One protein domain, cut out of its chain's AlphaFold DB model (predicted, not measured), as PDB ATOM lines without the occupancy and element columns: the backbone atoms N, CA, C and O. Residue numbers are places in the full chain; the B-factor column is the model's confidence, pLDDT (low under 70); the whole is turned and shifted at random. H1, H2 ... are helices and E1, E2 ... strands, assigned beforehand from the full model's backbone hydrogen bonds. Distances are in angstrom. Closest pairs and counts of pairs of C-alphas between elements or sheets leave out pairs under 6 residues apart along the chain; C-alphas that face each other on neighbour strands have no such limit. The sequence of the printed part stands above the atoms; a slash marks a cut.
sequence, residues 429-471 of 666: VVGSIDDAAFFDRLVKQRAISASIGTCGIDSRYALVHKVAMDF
ATOM      1  N   VAL A 429     -27.492  13.011 -49.593       95.38
ATOM      2  CA  VAL A 429     -27.514  14.234 -48.793       95.38
ATOM      3  C   VAL A 429     -26.172  14.944 -48.936       95.38
ATOM      4  O   VAL A 429     -25.129  14.396 -48.582       95.38
ATOM      5  N   VAL A 430     -26.197  16.184 -49.422       95.19
ATOM      6  CA  VAL A 430     -24.990  16.983 -49.655       95.19
ATOM      7  C   VAL A 430     -24.986  18.197 -48.729       95.19
ATOM      8  O   VAL A 430     -25.933  18.981 -48.714       95.19
ATOM      9  N   GLY A 431     -23.927  18.345 -47.935       94.25
ATOM     10  CA  GLY A 431     -23.620  19.585 -47.227       94.25
ATOM     11  C   GLY A 431     -22.813  20.503 -48.137       94.25
ATOM     12  O   GLY A 431     -21.888  20.037 -48.785       94.25
ATOM     13  N   SER A 432     -23.146  21.790 -48.197       93.06
ATOM     14  CA  SER A 432     -22.426  22.759 -49.032       93.06
ATOM     15  C   SER A 432     -21.872  23.896 -48.175       93.06
ATOM     16  O   SER A 432     -22.565  24.401 -47.282       93.06
ATOM     17  N   ILE A 433     -20.613  24.263 -48.415       92.50
ATOM     18  CA  ILE A 433     -19.942  25.423 -47.823       92.50
ATOM     19  C   ILE A 433     -19.073  26.079 -48.893       92.50
ATOM     20  O   ILE A 433     -18.186  25.434 -49.439       92.50
ATOM     21  N   ASP A 434     -19.335  27.347 -49.201       92.62
ATOM     22  CA  ASP A 434     -18.543  28.074 -50.192       92.62
ATOM     23  C   ASP A 434     -17.118  28.374 -49.700       92.62
ATOM     24  O   ASP A 434     -16.827  28.351 -48.496       92.62
ATOM     25  N   ASP A 435     -16.220  28.666 -50.640       91.88
ATOM     26  CA  ASP A 435     -14.805  28.903 -50.348       91.88
ATOM     27  C   ASP A 435     -14.573  30.078 -49.396       91.88
ATOM     28  O   ASP A 435     -13.670  30.019 -48.557       91.88
ATOM     29  N   ALA A 436     -15.388  31.135 -49.469       92.88
ATOM     30  CA  ALA A 436     -15.266  32.279 -48.572       92.88
ATOM     31  C   ALA A 436     -15.620  31.891 -47.128       92.88
ATOM     32  O   ALA A 436     -14.854  32.180 -46.201       92.88
ATOM     33  N   ALA A 437     -16.735  31.184 -46.933       93.94
ATOM     34  CA  ALA A 437     -17.160  30.681 -45.631       93.94
ATOM     35  C   ALA A 437     -16.172  29.651 -45.059       93.94
ATOM     36  O   ALA A 437     -15.847  29.685 -43.865       93.94
ATOM     37  N   PHE A 438     -15.651  28.752 -45.897       95.31
ATOM     38  CA  PHE A 438     -14.642  27.785 -45.476       95.31
ATOM     39  C   PHE A 438     -13.322  28.472 -45.100       95.31
ATOM     40  O   PHE A 438     -12.734  28.167 -44.060       95.31
ATOM     41  N   PHE A 439     -12.871  29.447 -45.891       95.81
ATOM     42  CA  PHE A 439     -11.662  30.210 -45.593       95.81
ATOM     43  C   PHE A 439     -11.798  31.014 -44.292       95.81
ATOM     44  O   PHE A 439     -10.879  31.022 -43.474       95.81
ATOM     45  N   ASP A 440     -12.957  31.625 -44.036       93.44
ATOM     46  CA  ASP A 440     -13.229  32.308 -42.767       93.44
ATOM     47  C   ASP A 440     -13.115  31.349 -41.569       93.44
ATOM     48  O   ASP A 440     -12.519  31.676 -40.536       93.44
ATOM     49  N   ARG A 441     -13.605  30.116 -41.731       93.94
ATOM     50  CA  ARG A 441     -13.462  29.042 -40.746       93.94
ATOM     51  C   ARG A 441     -12.001  28.615 -40.556       93.94
ATOM     52  O   ARG A 441     -11.592  28.415 -39.408       93.94
ATOM     53  N   LEU A 442     -11.194  28.536 -41.614       93.75
ATOM     54  CA  LEU A 442      -9.750  28.300 -41.489       93.75
ATOM     55  C   LEU A 442      -9.070  29.401 -40.662       93.75
ATOM     56  O   LEU A 442      -8.306  29.092 -39.749       93.75
ATOM     57  N   VAL A 443      -9.372  30.673 -40.936       92.88
ATOM     58  CA  VAL A 443      -8.752  31.825 -40.258       92.88
ATOM     59  C   VAL A 443      -9.178  31.911 -38.790       92.88
ATOM     60  O   VAL A 443      -8.331  32.026 -37.902       92.88
ATOM     61  N   LYS A 444     -10.488  31.868 -38.523       86.06
ATOM     62  CA  LYS A 444     -11.050  32.141 -37.191       86.06
ATOM     63  C   LYS A 444     -11.072  30.917 -36.286       86.06
ATOM     64  O   LYS A 444     -10.812  31.036 -35.093       86.06
ATOM     65  N   GLN A 445     -11.406  29.751 -36.837       86.50
ATOM     66  CA  GLN A 445     -11.622  28.522 -36.063       86.50
ATOM     67  C   GLN A 445     -10.455  27.539 -36.183       86.50
ATOM     68  O   GLN A 445     -10.411  26.575 -35.422       86.50
ATOM     69  N   ARG A 446      -9.520  27.762 -37.123       89.19
ATOM     70  CA  ARG A 446      -8.394  26.850 -37.410       89.19
ATOM     71  C   ARG A 446      -8.865  25.432 -37.733       89.19
ATOM     72  O   ARG A 446      -8.197  24.448 -37.420       89.19
ATOM     73  N   ALA A 447     -10.047  25.328 -38.329       91.81
ATOM     74  CA  ALA A 447     -10.699  24.059 -38.591       91.81
ATOM     75  C   ALA A 447     -10.506  23.671 -40.060       91.81
ATOM     76  O   ALA A 447     -11.163  24.220 -40.937       91.81
ATOM     77  N   ILE A 448      -9.593  22.723 -40.292       94.75
ATOM     78  CA  ILE A 448      -9.235  22.201 -41.623       94.75
ATOM     79  C   ILE A 448     -10.322  21.256 -42.143       94.75
ATOM     80  O   ILE A 448     -10.641  21.249 -43.325       94.75
ATOM     81  N   SER A 449     -10.916  20.460 -41.256       93.44
ATOM     82  CA  SER A 449     -11.957  19.509 -41.631       93.44
ATOM     83  C   SER A 449     -13.309  20.193 -41.835       93.44
ATOM     84  O   SER A 449     -13.732  21.054 -41.044       93.44
ATOM     85  N   ALA A 450     -14.038  19.709 -42.835       94.69
ATOM     86  CA  ALA A 450     -15.460  19.948 -43.016       94.69
ATOM     87  C   ALA A 450     -16.195  18.618 -43.197       94.69
ATOM     88  O   ALA A 450     -15.645  17.633 -43.679       94.69
ATOM     89  N   SER A 451     -17.447  18.604 -42.763       96.31
ATOM     90  CA  SER A 451     -18.356  17.470 -42.884       96.31
ATOM     91  C   SER A 451     -19.779  17.985 -43.029       96.31
ATOM     92  O   SER A 451     -20.031  19.154 -42.724       96.31
ATOM     93  N   ILE A 452     -20.737  17.133 -43.400       96.12
ATOM     94  CA  ILE A 452     -22.145  17.558 -43.495       96.12
ATOM     95  C   ILE A 452     -22.663  18.156 -42.170       96.12
ATOM     96  O   ILE A 452     -23.482  19.076 -42.172       96.12
ATOM     97  N   GLY A 453     -22.093  17.734 -41.033       94.75
ATOM     98  CA  GLY A 453     -22.335  18.326 -39.713       94.75
ATOM     99  C   GLY A 453     -21.904  19.789 -39.597       94.75
ATOM    100  O   GLY A 453     -22.573  20.575 -38.931       94.75
ATOM    101  N   THR A 454     -20.845  20.189 -40.302       93.06
ATOM    102  CA  THR A 454     -20.404  21.594 -40.404       93.06
ATOM    103  C   THR A 454     -21.475  22.466 -41.067       93.06
ATOM    104  O   THR A 454     -21.633  23.627 -40.700       93.06
ATOM    105  N   CYS A 455     -22.273  21.896 -41.972       92.06
ATOM    106  CA  CYS A 455     -23.398  22.566 -42.630       92.06
ATOM    107  C   CYS A 455     -24.702  22.525 -41.803       92.06
ATOM    108  O   CYS A 455     -25.746  23.002 -42.266       92.06
ATOM    109  N   GLY A 456     -24.664  21.969 -40.586       91.69
ATOM    110  CA  GLY A 456     -25.829  21.783 -39.719       91.69
ATOM    111  C   GLY A 456     -26.694  20.572 -40.078       91.69
ATOM    112  O   GLY A 456     -27.845  20.515 -39.656       91.69
ATOM    113  N   ILE A 457     -26.172  19.623 -40.862       94.06
ATOM    114  CA  ILE A 457     -26.867  18.383 -41.228       94.06
ATOM    115  C   ILE A 457     -26.428  17.265 -40.279       94.06
ATOM    116  O   ILE A 457     -25.236  17.026 -40.087       94.06
ATOM    117  N   ASP A 458     -27.384  16.541 -39.699       95.12
ATOM    118  CA  ASP A 458     -27.083  15.421 -38.808       95.12
ATOM    119  C   ASP A 458     -26.266  14.337 -39.530       95.12
ATOM    120  O   ASP A 458     -26.724  13.719 -40.488       95.12
ATOM    121  N   SER A 459     -25.048  14.069 -39.057       96.19
ATOM    122  CA  SER A 459     -24.146  13.127 -39.728       96.19
ATOM    123  C   SER A 459     -24.662  11.682 -39.733       96.19
ATOM    124  O   SER A 459     -24.194  10.881 -40.537       96.19
ATOM    125  N   ARG A 460     -25.678  11.339 -38.923       96.62
ATOM    126  CA  ARG A 460     -26.337  10.020 -38.960       96.62
ATOM    127  C   ARG A 460     -27.033   9.713 -40.285       96.62
ATOM    128  O   ARG A 460     -27.286   8.542 -40.549       96.62
ATOM    129  N   TYR A 461     -27.255  10.709 -41.147       97.19
ATOM    130  CA  TYR A 461     -27.656  10.462 -42.533       97.19
ATOM    131  C   TYR A 461     -26.711   9.516 -43.278       97.19
ATOM    132  O   TYR A 461     -27.178   8.766 -44.127       97.19
ATOM    133  N   ALA A 462     -25.429   9.462 -42.901       97.69
ATOM    134  CA  ALA A 462     -24.454   8.512 -43.437       97.69
ATOM    135  C   ALA A 462     -24.820   7.031 -43.220       97.69
ATOM    136  O   ALA A 462     -24.277   6.152 -43.885       97.69
ATOM    137  N   LEU A 463     -25.713   6.729 -42.276       98.44
ATOM    138  CA  LEU A 463     -26.184   5.364 -42.050       98.44
ATOM    139  C   LEU A 463     -27.354   4.985 -42.969       98.44
ATOM    140  O   LEU A 463     -27.715   3.811 -43.018       98.44
ATOM    141  N   VAL A 464     -27.950   5.971 -43.651       98.00
ATOM    142  CA  VAL A 464     -29.179   5.811 -44.437       98.00
ATOM    143  C   VAL A 464     -28.983   6.093 -45.917       98.00
ATOM    144  O   VAL A 464     -29.410   5.287 -46.734       98.00
ATOM    145  N   HIS A 465     -28.335   7.212 -46.238       97.50
ATOM    146  CA  HIS A 465     -28.155   7.751 -47.583       97.50
ATOM    147  C   HIS A 465     -26.672   7.951 -47.886       97.50
ATOM    148  O   HIS A 465     -25.859   8.076 -46.965       97.50
ATOM    149  N   LYS A 466     -26.322   8.091 -49.170       97.50
ATOM    150  CA  LYS A 466     -24.999   8.594 -49.553       97.50
ATOM    151  C   LYS A 466     -24.828  10.019 -49.047       97.50
ATOM    152  O   LYS A 466     -25.684  10.864 -49.300       97.50
ATOM    153  N   VAL A 467     -23.712  10.323 -48.401       97.56
ATOM    154  CA  VAL A 467     -23.411  11.686 -47.945       97.56
ATOM    155  C   VAL A 467     -22.190  12.269 -48.651       97.56
ATOM    156  O   VAL A 467     -21.329  11.536 -49.148       97.56
ATOM    157  N   ALA A 468     -22.145  13.598 -48.760       97.12
ATOM    158  CA  ALA A 468     -21.023  14.311 -49.365       97.12
ATOM    159  C   ALA A 468     -20.946  15.775 -48.924       97.12
ATOM    160  O   ALA A 468     -21.941  16.365 -48.508       97.12
ATOM    161  N   MET A 469     -19.773  16.364 -49.109       96.50
ATOM    162  CA  MET A 469     -19.487  17.782 -49.002       96.50
ATOM    163  C   MET A 469     -19.248  18.381 -50.381       96.50
ATOM    164  O   MET A 469     -18.471  17.845 -51.166       96.50
ATOM    165  N   ASP A 470     -19.887  19.507 -50.645       94.75
ATOM    166  CA  ASP A 470     -19.675  20.339 -51.819       94.75
ATOM    167  C   ASP A 470     -19.034  21.673 -51.411       94.75
ATOM    168  O   ASP A 470     -19.389  22.253 -50.378       94.75
ATOM    169  N   PHE A 471     -18.085  22.138 -52.222       93.50
ATOM    170  CA  PHE A 471     -17.279  23.335 -51.968       93.50
ATOM    171  C   PHE A 471     -17.326  24.266 -53.185       93.50
ATOM    172  O   PHE A 471     -16.375  24.310 -53.966       93.50
TER     173      PHE A 471
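This is residues 429 to 471 of the 666 residues of the protein "CBM-cenC domain-containing protein" of Lentisphaerae bacterium (UniProt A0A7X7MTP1). A two-stranded ribbon, E1 beside E2, makes one side of a thin rod-shaped loop; H1 stands at one end, and the chain returns over the ribbon through H2 to H3 near the other end. The 43 printed residues hold E1 H1 H2 H3 E2 in that order, a mixed class with a parallel sheet, only just compact, close to loose: radius of gyration of the C-alphas 10.9 A, spans 33 by 15 by 13 A.

Find C-alpha 429 at (-27.514, 14.234, -48.793), where E1, residues 429 to 432, begins. E2, residues 466 to 470, runs 13.1 A to (-19.675, 20.339, -51.819). H1, residues 435 to 445, spans 14.6 A; H2 is 452 to 455, H3 459 to 463.

Look at N 429 and O 466, 2.8 A apart, within hydrogen-bond range across E1 and E2, which run parallel at 13 degrees. E1, H1 H2 H3, E2 form a strand-helix-strand unit, parallel neighbour strands with helices between. The closest C-alphas of E1 and H2 are Gly 431 and Ile 452, 4.5 A. H2 and H3 are close but not clearly touching, closest at C-alphas 453 and 459, 5.5 A. H1 is apart from H2, H3 and E2. Every O i to N i+4 pair is within range in H1, 0 of 1 in H3, where 2 of 2 O i to N i+3 pairs are; H2 is too short for an i+4 pair.

The farthest C-alphas, Val 443 and Val 464, are 33.3 A apart. The printed part has no cut, no long link and no residue under pLDDT 70.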